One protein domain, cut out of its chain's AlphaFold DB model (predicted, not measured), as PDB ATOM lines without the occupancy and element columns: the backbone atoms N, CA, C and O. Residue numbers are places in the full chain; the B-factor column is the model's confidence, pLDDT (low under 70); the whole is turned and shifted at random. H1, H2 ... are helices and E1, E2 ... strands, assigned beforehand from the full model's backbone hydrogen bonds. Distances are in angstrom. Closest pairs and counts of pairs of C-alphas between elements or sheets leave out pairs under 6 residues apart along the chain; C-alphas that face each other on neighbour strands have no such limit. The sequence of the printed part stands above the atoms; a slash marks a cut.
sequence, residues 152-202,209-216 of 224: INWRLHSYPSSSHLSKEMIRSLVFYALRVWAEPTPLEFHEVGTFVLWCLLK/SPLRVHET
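Overview. This is residues 152 to 202 and 209 to 216 of the 224 residues of the protein "MMP17" of Poeciliopsis prolifica (blackstripe livebearer) (UniProt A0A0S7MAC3). One long helix, H1, covers one face of a small mixed sheet, ordered E2, E1, E3; residues 195 to 202, with short H2, and loop 161 to 166 stick out. The 59 printed residues run E1, H1, E2, H2, E3, class mixed. The whole is only just loose, close to compact, with radius of gyration of the C-alphas 12.6 A, and flat, spanning 33 by 32 by 17 A.

Arrangement. H1, residues 167 to 182, lies over inner strand E1, residues 152 to 156, at height 8.7 A over the sheet, making two layers, helix on sheet. E2, residues 188 to 191, is parallel to E1; N 154 and O 190 are 2.9 A apart. E1, H1, E2 form a strand-helix-strand unit, parallel neighbours joined through a helix, with right-handed crossover. H2, residues 196 to 200, is apart from H1. E3, residues 211 to 214, is antiparallel to E1; N 214 and O 153 are 3.1 A apart. O i to N i+4 pairs within hydrogen-bond range number 11 of 12 in H1 and 0 of 1 in H2, whose i+3 pairs number 0 of 2.

Along the chain. E1 begins at C-alpha 152 (11.726, -3.862, 46.352); H1 spans 22.4 A; E3 ends at C-alpha 214 (9.173, -1.802, 40.808).

Size, cuts and confidence. Residues 203 to 208 are not printed, a gap of 15.9 A between C-alphas 202 and 209. Residues 194 to 202 and 209 to 216 have pLDDT under 70.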
ATOM      1  N   ILE A 152      12.171  -4.812  47.358       90.62
ATOM      2  CA  ILE A 152      11.726  -3.862  46.352       90.62
ATOM      3  C   ILE A 152      12.961  -3.259  45.688       90.62
ATOM      4  O   ILE A 152      13.845  -2.713  46.348       90.62
ATOM      5  N   ASN A 153      13.025  -3.339  44.361       90.81
ATOM      6  CA  ASN A 153      14.118  -2.742  43.605       90.81
ATOM      7  C   ASN A 153      13.678  -1.379  43.059       90.81
ATOM      8  O   ASN A 153      12.588  -1.230  42.501       90.81
ATOM      9  N   TRP A 154      14.528  -0.369  43.200       90.06
ATOM     10  CA  TRP A 154      14.230   0.983  42.740       90.06
ATOM     11  C   TRP A 154      15.342   1.528  41.854       90.06
ATOM     12  O   TRP A 154      16.499   1.117  41.939       90.06
ATOM     13  N   ARG A 155      14.962   2.447  40.964       89.38
ATOM     14  CA  ARG A 155      15.903   3.191  40.130       89.38
ATOM     15  C   ARG A 155      15.370   4.580  39.812       89.38
ATOM     16  O   ARG A 155      14.165   4.772  39.619       89.38
ATOM     17  N   LEU A 156      16.285   5.527  39.682       87.88
ATOM     18  CA  LEU A 156      16.000   6.837  39.109       87.88
ATOM     19  C   LEU A 156      15.886   6.704  37.590       87.88
ATOM     20  O   LEU A 156      16.789   6.175  36.942       87.88
ATOM     21  N   HIS A 157      14.762   7.141  37.020       83.19
ATOM     22  CA  HIS A 157      14.603   7.141  35.567       83.19
ATOM     23  C   HIS A 157      15.335   8.331  34.944       83.19
ATOM     24  O   HIS A 157      16.015   8.180  33.929       83.19
ATOM     25  N   SER A 158      15.191   9.500  35.554       84.25
ATOM     26  CA  SER A 158      15.817  10.739  35.120       84.25
ATOM     27  C   SER A 158      16.194  11.576  36.334       84.25
ATOM     28  O   SER A 158      15.640  11.412  37.423       84.25
ATOM     29  N   TYR A 159      17.160  12.467  36.138       85.69
ATOM     30  CA  TYR A 159      17.513  13.479  37.121       85.69
ATOM     31  C   TYR A 159      16.871  14.807  36.703       85.69
ATOM     32  O   TYR A 159      16.849  15.103  35.507       85.69
ATOM     33  N   PRO A 160      16.340  15.600  37.647       84.25
ATOM     34  CA  PRO A 160      15.803  16.920  37.352       84.25
ATOM     35  C   PRO A 160      16.891  17.841  36.784       84.25
ATOM     36  O   PRO A 160      17.813  18.241  37.496       84.25
ATOM     37  N   SER A 161      16.761  18.192  35.501       79.44
ATOM     38  CA  SER A 161      17.730  19.023  34.770       79.44
ATOM     39  C   SER A 161      17.855  20.446  35.319       79.44
ATOM     40  O   SER A 161      18.898  21.065  35.162       79.44
ATOM     41  N   SER A 162      16.801  20.961  35.956       77.38
ATOM     42  CA  SER A 162      16.757  22.299  36.555       77.38
ATOM     43  C   SER A 162      17.228  22.341  38.011       77.38
ATOM     44  O   SER A 162      17.205  23.402  38.627       77.38
ATOM     45  N   SER A 163      17.618  21.204  38.595       81.44
ATOM     46  CA  SER A 163      18.064  21.174  39.988       81.44
ATOM     47  C   SER A 163      19.552  21.505  40.107       81.44
ATOM     48  O   SER A 163      20.373  21.006  39.343       81.44
ATOM     49  N   HIS A 164      19.911  22.283  41.127       85.62
ATOM     50  CA  HIS A 164      21.308  22.520  41.511       85.62
ATOM     51  C   HIS A 164      21.917  21.354  42.314       85.62
ATOM     52  O   HIS A 164      23.049  21.443  42.783       85.62
ATOM     53  N   LEU A 165      21.165  20.266  42.517       90.00
ATOM     54  CA  LEU A 165      21.585  19.139  43.344       90.00
ATOM     55  C   LEU A 165      22.442  18.161  42.539       90.00
ATOM     56  O   LEU A 165      22.119  17.803  41.406       90.00
ATOM     57  N   SER A 166      23.520  17.671  43.155       91.31
ATOM     58  CA  SER A 166      24.332  16.618  42.551       91.31
ATOM     59  C   SER A 166      23.521  15.325  42.413       91.31
ATOM     60  O   SER A 166      22.631  15.022  43.213       91.31
ATOM     61  N   LYS A 167      23.851  14.512  41.402       89.56
ATOM     62  CA  LYS A 167      23.209  13.202  41.199       89.56
ATOM     63  C   LYS A 167      23.340  12.307  42.434       89.56
ATOM     64  O   LYS A 167      22.412  11.572  42.757       89.56
ATOM     65  N   GLU A 168      24.474  12.388  43.123       90.62
ATOM     66  CA  GLU A 168      24.729  11.662  44.366       90.62
ATOM     67  C   GLU A 168      23.814  12.127  45.501       90.62
ATOM     68  O   GLU A 168      23.197  11.291  46.155       90.62
ATOM     69  N   MET A 169      23.635  13.442  45.665       92.31
ATOM     70  CA  MET A 169      22.706  13.996  46.650       92.31
ATOM     71  C   MET A 169      21.264  13.558  46.370       92.31
ATOM     72  O   MET A 169      20.522  13.191  47.271       92.31
ATOM     73  N   ILE A 170      20.852  13.535  45.103       92.06
ATOM     74  CA  ILE A 170      19.508  13.071  44.738       92.06
ATOM     75  C   ILE A 170      19.335  11.587  45.089       92.06
ATOM     76  O   ILE A 170      18.309  11.199  45.643       92.06
ATOM     77  N   ARG A 171      20.342  10.751  44.811       91.88
ATOM     78  CA  ARG A 171      20.322   9.326  45.179       91.88
ATOM     79  C   ARG A 171      20.259   9.133  46.692       91.88
ATOM     80  O   ARG A 171      19.473   8.306  47.150       91.88
ATOM     81  N   SER A 172      21.039   9.895  47.461       93.81
ATOM     82  CA  SER A 172      21.042   9.802  48.924       93.81
ATOM     83  C   SER A 172      19.701  10.243  49.514       93.81
ATOM     84  O   SER A 172      19.150   9.534  50.353       93.81
ATOM     85  N   LEU A 173      19.108  11.331  49.015       94.19
ATOM     86  CA  LEU A 173      17.776  11.783  49.423       94.19
ATOM     87  C   LEU A 173      16.710  10.709  49.184       94.19
ATOM     88  O   LEU A 173      15.902  10.432  50.069       94.19
ATOM     89  N   VAL A 174      16.730  10.060  48.018       93.44
ATOM     90  CA  VAL A 174      15.797   8.965  47.710       93.44
ATOM     91  C   VAL A 174      16.037   7.764  48.626       93.44
ATOM     92  O   VAL A 174      15.078   7.188  49.137       93.44
ATOM     93  N   PHE A 175      17.297   7.408  48.884       93.38
ATOM     94  CA  PHE A 175      17.646   6.332  49.808       93.38
ATOM     95  C   PHE A 175      17.096   6.588  51.219       93.38
ATOM     96  O   PHE A 175      16.432   5.718  51.784       93.38
ATOM     97  N   TYR A 176      17.305   7.787  51.770       95.81
ATOM     98  CA  TYR A 176      16.789   8.148  53.092       95.81
ATOM     99  C   TYR A 176      15.260   8.218  53.120       95.81
ATOM    100  O   TYR A 176      14.650   7.713  54.060       95.81
ATOM    101  N   ALA A 177      14.624   8.747  52.072       94.88
ATOM    102  CA  ALA A 177      13.166   8.756  51.968       94.88
ATOM    103  C   ALA A 177      12.578   7.332  51.988       94.88
ATOM    104  O   ALA A 177      11.579   7.081  52.658       94.88
ATOM    105  N   LEU A 178      13.212   6.377  51.299       94.44
ATOM    106  CA  LEU A 178      12.810   4.966  51.321       94.44
ATOM    107  C   LEU A 178      13.082   4.300  52.678       94.44
ATOM    108  O   LEU A 178      12.297   3.453  53.113       94.44
ATOM    109  N   ARG A 179      14.151   4.695  53.381       93.44
ATOM    110  CA  ARG A 179      14.480   4.166  54.716       93.44
ATOM    111  C   ARG A 179      13.390   4.438  55.749       93.44
ATOM    112  O   ARG A 179      13.125   3.541  56.542       93.44
ATOM    113  N   VAL A 180      12.719   5.591  55.686       96.44
ATOM    114  CA  VAL A 180      11.581   5.928  56.571       96.44
ATOM    115  C   VAL A 180      10.482   4.861  56.512       96.44
ATOM    116  O   VAL A 180       9.866   4.541  57.525       96.44
ATOM    117  N   TRP A 181      10.259   4.267  55.339       92.62
ATOM    118  CA  TRP A 181       9.296   3.178  55.165       92.62
ATOM    119  C   TRP A 181       9.881   1.812  55.527       92.62
ATOM    120  O   TRP A 181       9.162   0.953  56.034       92.62
ATOM    121  N   ALA A 182      11.172   1.601  55.271       93.12
ATOM    122  CA  ALA A 182      11.867   0.345  55.541       93.12
ATOM    123  C   ALA A 182      12.042   0.063  57.040       93.12
ATOM    124  O   ALA A 182      12.009  -1.080  57.455       93.12
ATOM    125  N   GLU A 183      12.257   1.088  57.862       93.69
ATOM    126  CA  GLU A 183      12.569   0.918  59.285       93.69
ATOM    127  C   GLU A 183      11.417   0.320  60.124       93.69
ATOM    128  O   GLU A 183      11.673  -0.596  60.908       93.69
ATOM    129  N   PRO A 184      10.148   0.746  59.963       94.69
ATOM    130  CA  PRO A 184       9.025   0.152  60.691       94.69
ATOM    131  C   PRO A 184       8.401  -1.074  59.999       94.69
ATOM    132  O   PRO A 184       7.434  -1.634  60.523       94.69
ATOM    133  N   THR A 185       8.889  -1.491  58.827       91.44
ATOM    134  CA  THR A 185       8.294  -2.579  58.031       91.44
ATOM    135  C   THR A 185       9.326  -3.654  57.693       91.44
ATOM    136  O   THR A 185      10.522  -3.419  57.784       91.44
ATOM    137  N   PRO A 186       8.916  -4.860  57.270       90.75
ATOM    138  CA  PRO A 186       9.867  -5.851  56.773       90.75
ATOM    139  C   PRO A 186      10.281  -5.587  55.311       90.75
ATOM    140  O   PRO A 186      10.662  -6.536  54.631       90.75
ATOM    141  N   LEU A 187      10.116  -4.365  54.785       91.31
ATOM    142  CA  LEU A 187      10.463  -4.023  53.403       91.31
ATOM    143  C   LEU A 187      11.948  -3.675  53.283       91.31
ATOM    144  O   LEU A 187      12.480  -2.880  54.054       91.31
ATOM    145  N   GLU A 188      12.591  -4.209  52.252       91.75
ATOM    146  CA  GLU A 188      13.980  -3.932  51.902       91.75
ATOM    147  C   GLU A 188      14.036  -3.256  50.536       91.75
ATOM    148  O   GLU A 188      13.452  -3.744  49.568       91.75
ATOM    149  N   PHE A 189      14.749  -2.134  50.444       93.00
ATOM    150  CA  PHE A 189      14.884  -1.378  49.203       93.00
ATOM    151  C   PHE A 189      16.307  -1.485  48.669       93.00
ATOM    152  O   PHE A 189      17.257  -1.102  49.351       93.00
ATOM    153  N   HIS A 190      16.452  -1.938  47.425       91.69
ATOM    154  CA  HIS A 190      17.747  -2.018  46.754       91.69
ATOM    155  C   HIS A 190      17.757  -1.168  45.493       91.69
ATOM    156  O   HIS A 190      16.864  -1.266  44.648       91.69
ATOM    157  N   GLU A 191      18.791  -0.349  45.350       90.88
ATOM    158  CA  GLU A 191      18.991   0.385  44.114       90.88
ATOM    159  C   GLU A 191      19.553  -0.554  43.043       90.88
ATOM    160  O   GLU A 191      20.567  -1.221  43.257       90.88
ATOM    161  N   VAL A 192      18.904  -0.612  41.881       87.19
ATOM    162  CA  VAL A 192      19.408  -1.371  40.732       87.19
ATOM    163  C   VAL A 192      20.091  -0.432  39.746       87.19
ATOM    164  O   VAL A 192      19.481   0.501  39.219       87.19
ATOM    165  N   GLY A 193      21.372  -0.697  39.482       74.38
ATOM    166  CA  GLY A 193      22.133  -0.005  38.448       74.38
ATOM    167  C   GLY A 193      21.491  -0.182  37.070       74.38
ATOM    168  O   GLY A 193      20.858  -1.199  36.772       74.38
ATOM    169  N   THR A 194      21.638   0.822  36.214       59.25
ATOM    170  CA  THR A 194      21.170   0.779  34.827       59.25
ATOM    171  C   THR A 194      21.963  -0.256  34.029       59.25
ATOM    172  O   THR A 194      22.973   0.076  33.418       59.25
ATOM    173  N   PHE A 195      21.506  -1.509  33.992       44.34
ATOM    174  CA  PHE A 195      21.908  -2.427  32.928       44.34
ATOM    175  C   PHE A 195      21.079  -2.094  31.685       44.34
ATOM    176  O   PHE A 195      19.846  -2.180  31.697       44.34
ATOM    177  N   VAL A 196      21.766  -1.691  30.617       50.25
ATOM    178  CA  VAL A 196      21.211  -1.238  29.327       50.25
ATOM    179  C   VAL A 196      20.224  -2.260  28.724       50.25
ATOM    180  O   VAL A 196      19.313  -1.897  27.984       50.25
ATOM    181  N   LEU A 197      20.313  -3.528  29.137       45.38
ATOM    182  CA  LEU A 197      19.450  -4.624  28.699       45.38
ATOM    183  C   LEU A 197      17.981  -4.527  29.176       45.38
ATOM    184  O   LEU A 197      17.097  -5.075  28.523       45.38
ATOM    185  N   TRP A 198      17.669  -3.818  30.274       43.03
ATOM    186  CA  TRP A 198      16.282  -3.754  30.787       43.03
ATOM    187  C   TRP A 198      15.384  -2.768  30.023       43.03
ATOM    188  O   TRP A 198      14.161  -2.896  30.064       43.03
ATOM    189  N   CYS A 199      15.958  -1.793  29.309       42.72
ATOM    190  CA  CYS A 199      15.168  -0.854  28.503       42.72
ATOM    191  C   CYS A 199      14.540  -1.512  27.262       42.72
ATOM    192  O   CYS A 199      13.500  -1.046  26.808       42.72
ATOM    193  N   LEU A 200      15.100  -2.617  26.759       39.94
ATOM    194  CA  LEU A 200      14.615  -3.277  25.542       39.94
ATOM    195  C   LEU A 200      13.393  -4.191  25.755       39.94
ATOM    196  O   LEU A 200      12.750  -4.570  24.784       39.94
ATOM    197  N   LEU A 201      13.023  -4.522  27.001       40.44
ATOM    198  CA  LEU A 201      12.009  -5.553  27.284       40.44
ATOM    199  C   LEU A 201      10.645  -5.043  27.776       40.44
ATOM    200  O   LEU A 201       9.741  -5.848  27.983       40.44
ATOM    201  N   LYS A 202      10.442  -3.732  27.955       35.84
ATOM    202  CA  LYS A 202       9.141  -3.198  28.411       35.84
ATOM    203  C   LYS A 202       8.786  -1.842  27.790       35.84
ATOM    204  O   LYS A 202       8.497  -0.876  28.493       35.84
ATOM    205  N   SER A 209       6.507   9.800  35.979       45.22
ATOM    206  CA  SER A 209       7.090   9.857  37.319       45.22
ATOM    207  C   SER A 209       8.611   9.694  37.200       45.22
ATOM    208  O   SER A 209       9.063   8.658  36.703       45.22
ATOM    209  N   PRO A 210       9.420  10.680  37.636       50.12
ATOM    210  CA  PRO A 210      10.884  10.617  37.519       50.12
ATOM    211  C   PRO A 210      11.513   9.475  38.340       50.12
ATOM    212  O   PRO A 210      12.605   8.992  38.027       50.12
ATOM    213  N   LEU A 211      10.793   8.987  39.353       54.78
ATOM    214  CA  LEU A 211      11.141   7.827  40.168       54.78
ATOM    215  C   LEU A 211      10.249   6.637  39.823       54.78
ATOM    216  O   LEU A 211       9.021   6.746  39.819       54.78
ATOM    217  N   ARG A 212      10.875   5.480  39.578       60.47
ATOM    218  CA  ARG A 212      10.181   4.211  39.342       60.47
ATOM    219  C   ARG A 212      10.612   3.184  40.376       60.47
ATOM    220  O   ARG A 212      11.750   2.716  40.366       60.47
ATOM    221  N   VAL A 213       9.669   2.803  41.224       59.44
ATOM    222  CA  VAL A 213       9.822   1.712  42.185       59.44
ATOM    223  C   VAL A 213       9.066   0.514  41.624       59.44
ATOM    224  O   VAL A 213       7.873   0.620  41.343       59.44
ATOM    225  N   HIS A 214       9.766  -0.596  41.385       58.31
ATOM    226  CA  HIS A 214       9.173  -1.802  40.808       58.31
ATOM    227  C   HIS A 214       9.440  -3.008  41.694       58.31
ATOM    228  O   HIS A 214      10.552  -3.254  42.155       58.31
ATOM    229  N   GLU A 215       8.416  -3.834  41.843       45.91
ATOM    230  CA  GLU A 215       8.569  -5.184  42.357       45.91
ATOM    231  C   GLU A 215       9.094  -6.070  41.225       45.91
ATOM    232  O   GLU A 215       8.445  -6.242  40.193       45.91
ATOM    233  N   THR A 216      10.307  -6.601  41.372       52.84
ATOM    234  CA  THR A 216      10.887  -7.499  40.367       52.84
ATOM    235  C   THR A 216      10.718  -8.949  40.801       52.84
ATOM    236  O   THR A 216      11.132  -9.315  41.901       52.84
TER     237      THR A 216